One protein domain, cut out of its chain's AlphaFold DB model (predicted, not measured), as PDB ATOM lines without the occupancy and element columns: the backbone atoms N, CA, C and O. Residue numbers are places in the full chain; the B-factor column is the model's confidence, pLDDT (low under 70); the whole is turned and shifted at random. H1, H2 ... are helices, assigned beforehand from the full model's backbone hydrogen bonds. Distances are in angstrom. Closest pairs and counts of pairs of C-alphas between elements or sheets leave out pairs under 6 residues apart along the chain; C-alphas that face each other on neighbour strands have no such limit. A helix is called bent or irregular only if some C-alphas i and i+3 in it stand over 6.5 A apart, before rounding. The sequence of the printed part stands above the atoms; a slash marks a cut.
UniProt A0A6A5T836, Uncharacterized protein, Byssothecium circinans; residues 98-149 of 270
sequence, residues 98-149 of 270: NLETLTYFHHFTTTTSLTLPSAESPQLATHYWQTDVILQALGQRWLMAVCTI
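What this domain is: This is residues 98 to 149 of the 270 residues of an uncharacterized protein of Byssothecium circinans (UniProt A0A6A5T836). Two helices, H1 and the longer H2, run loosely side by side in opposite ways, with a loop joining them at one end; at the other end of H2 the short helix H3 turns off to the side. H1 and H2 are close but not clearly touching, and H3 touches H2 alone, at the corner by their link. The printed part has 52 residues with three named helices, in the order H1, H2, H3, and no named strand; its class is all helix. It is only just compact, close to loose, with a radius of gyration of the C-alphas of 11.6 A, and its elongated outline spans 35 by 19 by 17 A.

How they stand to each other: Begin at the longest helix, H2, residues 122 to 139. Look next at H1, residues 99 to 112, which is close to H2 but not clearly touching it: the closest C-alphas are those of Thr 109 and Gln 130, 6.6 A apart. The two run opposite ways at a shallow tilt of 20 degrees, and their centres are 14.4 A apart. Then find H3, residues 141 to 146, which touches H2 only at the corner by their link, and only just, with 3 pairs of C-alphas within 8 A. H2 touches H3 with residues 137 to 138 alone, and the closest C-alphas of the two helices are those of Ala 137 and Leu 143, 5.5 A apart. Their lines stand at 73 degrees, only just about perpendicular. H1 and H3 are apart, but only just, at 8.3 A. In H1 each O i to N i+4 pair is within hydrogen-bond range; in H2 it is 11 of 14 and in H3 1 of 2.

Where its parts are: Find C-alpha 122 at (17.494, 39.656, -24.007); from there H2 runs 25.2 A to C-alpha 139 at (20.341, 16.429, -33.450). H2 is irregular, only just: C-alphas 130 and 133 are 6.50 A apart. H1 begins at C-alpha 99, at (2.214, 15.901, -38.217), and covers 18.3 A; it is neither bent nor irregular, but only just, as C-alphas 109 and 112 are 6.4 A apart. H3 covers 9.3 A and ends at C-alpha 146, at (10.838, 13.086, -23.745).

The domain as a whole: The two C-alphas farthest apart are those of Asn 98 and Ser 121, 35.7 A. The link from H1 to H2, with 9 residues between them, is short, and the link from H2 to H3, with 1 residue, is tight. The printed part has no cut. Its mean pLDDT is 72.4; look for values under 70 at residues 117 to 120, 137 to 138 and 140 to 149, and note that H3 has a mean of 55.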
ATOM      1  N   ASN A  98       4.691  12.055 -37.433       76.00
ATOM      2  CA  ASN A  98       3.425  12.510 -36.912       76.00
ATOM      3  C   ASN A  98       3.381  14.029 -37.102       76.00
ATOM      4  O   ASN A  98       4.193  14.762 -36.532       76.00
ATOM      5  N   LEU A  99       2.461  14.485 -37.952       78.94
ATOM      6  CA  LEU A  99       2.214  15.901 -38.217       78.94
ATOM      7  C   LEU A  99       2.016  16.673 -36.911       78.94
ATOM      8  O   LEU A  99       2.465  17.806 -36.806       78.94
ATOM      9  N   GLU A 100       1.451  16.025 -35.894       74.81
ATOM     10  CA  GLU A 100       1.296  16.559 -34.542       74.81
ATOM     11  C   GLU A 100       2.646  16.910 -33.896       74.81
ATOM     12  O   GLU A 100       2.812  18.001 -33.356       74.81
ATOM     13  N   THR A 101       3.651  16.042 -34.031       75.25
ATOM     14  CA  THR A 101       5.016  16.286 -33.544       75.25
ATOM     15  C   THR A 101       5.666  17.459 -34.275       75.25
ATOM     16  O   THR A 101       6.366  18.261 -33.657       75.25
ATOM     17  N   LEU A 102       5.414  17.596 -35.580       82.31
ATOM     18  CA  LEU A 102       5.917  18.718 -36.374       82.31
ATOM     19  C   LEU A 102       5.228  20.035 -35.988       82.31
ATOM     20  O   LEU A 102       5.895  21.056 -35.840       82.31
ATOM     21  N   THR A 103       3.910  20.012 -35.769       83.75
ATOM     22  CA  THR A 103       3.149  21.166 -35.273       83.75
ATOM     23  C   THR A 103       3.628  21.582 -33.886       83.75
ATOM     24  O   THR A 103       3.805  22.774 -33.636       83.75
ATOM     25  N   TYR A 104       3.904  20.618 -33.006       80.81
ATOM     26  CA  TYR A 104       4.421  20.895 -31.672       80.81
ATOM     27  C   TYR A 104       5.815  21.515 -31.720       80.81
ATOM     28  O   TYR A 104       6.075  22.533 -31.078       80.81
ATOM     29  N   PHE A 105       6.696  20.948 -32.544       82.38
ATOM     30  CA  PHE A 105       8.033  21.480 -32.753       82.38
ATOM     31  C   PHE A 105       7.990  22.911 -33.296       82.38
ATOM     32  O   PHE A 105       8.703  23.782 -32.796       82.38
ATOM     33  N   HIS A 106       7.105  23.172 -34.263       83.69
ATOM     34  CA  HIS A 106       6.872  24.507 -34.804       83.69
ATOM     35  C   HIS A 106       6.360  25.480 -33.732       83.69
ATOM     36  O   HIS A 106       6.843  26.607 -33.628       83.69
ATOM     37  N   HIS A 107       5.403  25.064 -32.902       86.31
ATOM     38  CA  HIS A 107       4.878  25.906 -31.828       86.31
ATOM     39  C   HIS A 107       5.940  26.220 -30.763       86.31
ATOM     40  O   HIS A 107       6.054  27.359 -30.300       86.31
ATOM     41  N   PHE A 108       6.771  25.236 -30.420       84.38
ATOM     42  CA  PHE A 108       7.881  25.430 -29.499       84.38
ATOM     43  C   PHE A 108       8.905  26.430 -30.051       84.38
ATOM     44  O   PHE A 108       9.222  27.412 -29.382       84.38
ATOM     45  N   THR A 109       9.360  26.231 -31.294       78.06
ATOM     46  CA  THR A 109      10.355  27.097 -31.959       78.06
ATOM     47  C   THR A 109       9.878  28.531 -32.148       78.06
ATOM     48  O   THR A 109      10.672  29.450 -31.960       78.06
ATOM     49  N   THR A 110       8.606  28.738 -32.498       84.50
ATOM     50  CA  THR A 110       8.083  30.075 -32.833       84.50
ATOM     51  C   THR A 110       7.467  30.820 -31.659       84.50
ATOM     52  O   THR A 110       7.514  32.044 -31.633       84.50
ATOM     53  N   THR A 111       6.852  30.111 -30.709       83.56
ATOM     54  CA  THR A 111       6.031  30.748 -29.667       83.56
ATOM     55  C   THR A 111       6.614  30.548 -28.276       83.56
ATOM     56  O   THR A 111       6.699  31.499 -27.505       83.56
ATOM     57  N   THR A 112       7.023  29.320 -27.948       81.75
ATOM     58  CA  THR A 112       7.455  28.987 -26.579       81.75
ATOM     59  C   THR A 112       8.882  29.452 -26.306       81.75
ATOM     60  O   THR A 112       9.153  29.991 -25.242       81.75
ATOM     61  N   SER A 113       9.790  29.317 -27.275       81.44
ATOM     62  CA  SER A 113      11.189  29.757 -27.147       81.44
ATOM     63  C   SER A 113      11.321  31.247 -26.798       81.44
ATOM     64  O   SER A 113      12.242  31.628 -26.083       81.44
ATOM     65  N   LEU A 114      10.369  32.077 -27.243       80.19
ATOM     66  CA  LEU A 114      10.346  33.524 -27.010       80.19
ATOM     67  C   LEU A 114       9.871  33.918 -25.605       80.19
ATOM     68  O   LEU A 114      10.090  35.053 -25.189       80.19
ATOM     69  N   THR A 115       9.201  33.018 -24.882       79.62
ATOM     70  CA  THR A 115       8.675  33.293 -23.535       79.62
ATOM     71  C   THR A 115       9.539  32.702 -22.426       79.62
ATOM     72  O   THR A 115       9.272  32.948 -21.248       79.62
ATOM     73  N   LEU A 116      10.586  31.944 -22.776       81.00
ATOM     74  CA  LEU A 116      11.496  31.361 -21.798       81.00
ATOM     75  C   LEU A 116      12.361  32.453 -21.146       81.00
ATOM     76  O   LEU A 116      12.959  33.273 -21.846       81.00
ATOM     77  N   PRO A 117      12.449  32.481 -19.804       59.97
ATOM     78  CA  PRO A 117      13.255  33.465 -19.102       59.97
ATOM     79  C   PRO A 117      14.737  33.218 -19.392       59.97
ATOM     80  O   PRO A 117      15.244  32.114 -19.197       59.97
ATOM     81  N   SER A 118      15.439  34.257 -19.839       67.31
ATOM     82  CA  SER A 118      16.894  34.221 -19.969       67.31
ATOM     83  C   SER A 118      17.568  34.882 -18.784       67.31
ATOM     84  O   SER A 118      17.113  35.918 -18.298       67.31
ATOM     85  N   ALA A 119      18.660  34.271 -18.335       48.03
ATOM     86  CA  ALA A 119      19.465  34.766 -17.228       48.03
ATOM     87  C   ALA A 119      20.348  35.961 -17.632       48.03
ATOM     88  O   ALA A 119      20.734  36.749 -16.775       48.03
ATOM     89  N   GLU A 120      20.650  36.111 -18.923       63.59
ATOM     90  CA  GLU A 120      21.607  37.093 -19.435       63.59
ATOM     91  C   GLU A 120      21.088  37.665 -20.765       63.59
ATOM     92  O   GLU A 120      20.365  36.972 -21.480       63.59
ATOM     93  N   SER A 121      21.367  38.956 -20.995       80.06
ATOM     94  CA  SER A 121      20.867  39.873 -22.043       80.06
ATOM     95  C   SER A 121      19.766  39.358 -23.015       80.06
ATOM     96  O   SER A 121      19.946  38.360 -23.714       80.06
ATOM     97  N   PRO A 122      18.640  40.089 -23.188       76.06
ATOM     98  CA  PRO A 122      17.494  39.656 -24.007       76.06
ATOM     99  C   PRO A 122      17.802  39.235 -25.454       76.06
ATOM    100  O   PRO A 122      16.997  38.540 -26.058       76.06
ATOM    101  N   GLN A 123      18.936  39.659 -26.016       74.56
ATOM    102  CA  GLN A 123      19.347  39.336 -27.384       74.56
ATOM    103  C   GLN A 123      20.122  38.009 -27.472       74.56
ATOM    104  O   GLN A 123      19.841  37.198 -28.358       74.56
ATOM    105  N   LEU A 124      21.041  37.735 -26.533       75.81
ATOM    106  CA  LEU A 124      21.724  36.434 -26.466       75.81
ATOM    107  C   LEU A 124      20.753  35.320 -26.081       75.81
ATOM    108  O   LEU A 124      20.844  34.217 -26.610       75.81
ATOM    109  N   ALA A 125      19.799  35.640 -25.209       72.88
ATOM    110  CA  ALA A 125      18.682  34.789 -24.829       72.88
ATOM    111  C   ALA A 125      17.997  34.133 -26.033       72.88
ATOM    112  O   ALA A 125      17.911  32.910 -26.145       72.88
ATOM    113  N   THR A 126      17.512  34.976 -26.945       74.00
ATOM    114  CA  THR A 126      16.773  34.547 -28.127       74.00
ATOM    115  C   THR A 126      17.647  33.718 -29.051       74.00
ATOM    116  O   THR A 126      17.185  32.692 -29.542       74.00
ATOM    117  N   HIS A 127      18.916  34.100 -29.221       80.50
ATOM    118  CA  HIS A 127      19.854  33.357 -30.056       80.50
ATOM    119  C   HIS A 127      20.173  31.972 -29.474       80.50
ATOM    120  O   HIS A 127      20.129  30.974 -30.184       80.50
ATOM    121  N   TYR A 128      20.422  31.879 -28.170       80.25
ATOM    122  CA  TYR A 128      20.726  30.612 -27.508       80.25
ATOM    123  C   TYR A 128      19.564  29.611 -27.611       80.25
ATOM    124  O   TYR A 128      19.755  28.452 -27.991       80.25
ATOM    125  N   TRP A 129      18.334  30.054 -27.325       79.19
ATOM    126  CA  TRP A 129      17.165  29.174 -27.391       79.19
ATOM    127  C   TRP A 129      16.799  28.795 -28.827       79.19
ATOM    128  O   TRP A 129      16.476  27.632 -29.069       79.19
ATOM    129  N   GLN A 130      16.849  29.740 -29.774       79.25
ATOM    130  CA  GLN A 130      16.464  29.486 -31.168       79.25
ATOM    131  C   GLN A 130      17.492  28.687 -31.954       79.25
ATOM    132  O   GLN A 130      17.106  27.882 -32.802       79.25
ATOM    133  N   THR A 131      18.774  28.906 -31.689       79.00
ATOM    134  CA  THR A 131      19.845  28.320 -32.487       79.00
ATOM    135  C   THR A 131      20.380  27.078 -31.790       79.00
ATOM    136  O   THR A 131      20.215  25.970 -32.297       79.00
ATOM    137  N   ASP A 132      20.932  27.221 -30.588       78.81
ATOM    138  CA  ASP A 132      21.715  26.153 -29.962       78.81
ATOM    139  C   ASP A 132      20.830  25.041 -29.397       78.81
ATOM    140  O   ASP A 132      21.005  23.866 -29.725       78.81
ATOM    141  N   VAL A 133      19.816  25.399 -28.606       76.81
ATOM    142  CA  VAL A 133      18.943  24.407 -27.953       76.81
ATOM    143  C   VAL A 133      18.098  23.645 -28.972       76.81
ATOM    144  O   VAL A 133      17.904  22.435 -28.844       76.81
ATOM    145  N   ILE A 134      17.622  24.326 -30.014       77.06
ATOM    146  CA  ILE A 134      16.790  23.728 -31.063       77.06
ATOM    147  C   ILE A 134      17.621  22.841 -31.991       77.06
ATOM    148  O   ILE A 134      17.192  21.723 -32.287       77.06
ATOM    149  N   LEU A 135      18.825  23.266 -32.392       75.81
ATOM    150  CA  LEU A 135      19.747  22.406 -33.145       75.81
ATOM    151  C   LEU A 135      20.144  21.174 -32.330       75.81
ATOM    152  O   LEU A 135      20.181  20.062 -32.863       75.81
ATOM    153  N   GLN A 136      20.377  21.345 -31.030       71.56
ATOM    154  CA  GLN A 136      20.722  20.243 -30.143       71.56
ATOM    155  C   GLN A 136      19.539  19.289 -29.943       71.56
ATOM    156  O   GLN A 136      19.731  18.075 -29.995       71.56
ATOM    157  N   ALA A 137      18.310  19.802 -29.825       66.62
ATOM    158  CA  ALA A 137      17.092  18.996 -29.770       66.62
ATOM    159  C   ALA A 137      16.816  18.237 -31.080       66.62
ATOM    160  O   ALA A 137      16.418  17.072 -31.041       66.62
ATOM    161  N   LEU A 138      17.071  18.855 -32.237       65.38
ATOM    162  CA  LEU A 138      16.937  18.213 -33.550       65.38
ATOM    163  C   LEU A 138      18.005  17.141 -33.789       65.38
ATOM    164  O   LEU A 138      17.703  16.081 -34.344       65.38
ATOM    165  N   GLY A 139      19.241  17.391 -33.353       71.00
ATOM    166  CA  GLY A 139      20.341  16.429 -33.450       71.00
ATOM    167  C   GLY A 139      20.174  15.232 -32.512       71.00
ATOM    168  O   GLY A 139      20.662  14.136 -32.790       71.00
ATOM    169  N   GLN A 140      19.445  15.415 -31.414       61.47
ATOM    170  CA  GLN A 140      19.282  14.424 -30.362       61.47
ATOM    171  C   GLN A 140      17.848  13.885 -30.345       61.47
ATOM    172  O   GLN A 140      16.981  14.370 -29.621       61.47
ATOM    173  N   ARG A 141      17.606  12.801 -31.101       57.41
ATOM    174  CA  ARG A 141      16.295  12.115 -31.212       57.41
ATOM    175  C   ARG A 141      15.606  11.791 -29.872       57.41
ATOM    176  O   ARG A 141      14.402  11.557 -29.860       57.41
ATOM    177  N   TRP A 142      16.337  11.758 -28.758       56.34
ATOM    178  CA  TRP A 142      15.792  11.483 -27.428       56.34
ATOM    179  C   TRP A 142      15.068  12.683 -26.793       56.34
ATOM    180  O   TRP A 142      14.108  12.461 -26.061       56.34
ATOM    181  N   LEU A 143      15.432  13.931 -27.116       54.69
ATOM    182  CA  LEU A 143      14.747  15.120 -26.577       54.69
ATOM    183  C   LEU A 143      13.305  15.235 -27.093       54.69
ATOM    184  O   LEU A 143      12.390  15.548 -26.335       54.69
ATOM    185  N   MET A 144      13.079  14.871 -28.356       55.28
ATOM    186  CA  MET A 144      11.736  14.808 -28.947       55.28
ATOM    187  C   MET A 144      10.859  13.708 -28.329       55.28
ATOM    188  O   MET A 144       9.648  13.873 -28.221       55.28
ATOM    189  N   ALA A 145      11.457  12.594 -27.896       55.69
ATOM    190  CA  ALA A 145      10.728  11.497 -27.253       55.69
ATOM    191  C   ALA A 145      10.328  11.819 -25.804       55.69
ATOM    192  O   ALA A 145       9.325  11.317 -25.307       55.69
ATOM    193  N   VAL A 146      11.099  12.670 -25.128       50.81
ATOM    194  CA  VAL A 146      10.838  13.086 -23.745       50.81
ATOM    195  C   VAL A 146       9.652  14.056 -23.649       50.81
ATOM    196  O   VAL A 146       8.926  14.039 -22.658       50.81
ATOM    197  N   CYS A 147       9.399  14.855 -24.689       51.88
ATOM    198  CA  CYS A 147       8.339  15.868 -24.686       51.88
ATOM    199  C   CYS A 147       6.917  15.303 -24.911       51.88
ATOM    200  O   CYS A 147       5.938  16.026 -24.756       51.88
ATOM    201  N   THR A 148       6.771  14.020 -25.266       54.22
ATOM    202  CA  THR A 148       5.480  13.436 -25.686       54.22
ATOM    203  C   THR A 148       4.804  12.529 -24.648       54.22
ATOM    204  O   THR A 148       3.766  11.941 -24.951       54.22
ATOM    205  N   ILE A 149       5.327  12.407 -23.419       52.56
ATOM    206  CA  ILE A 149       4.760  11.502 -22.398       52.56
ATOM    207  C   ILE A 149       3.774  12.248 -21.484       52.56
ATOM    208  O   ILE A 149       4.189  13.173 -20.798       52.56
TER     209      ILE A 149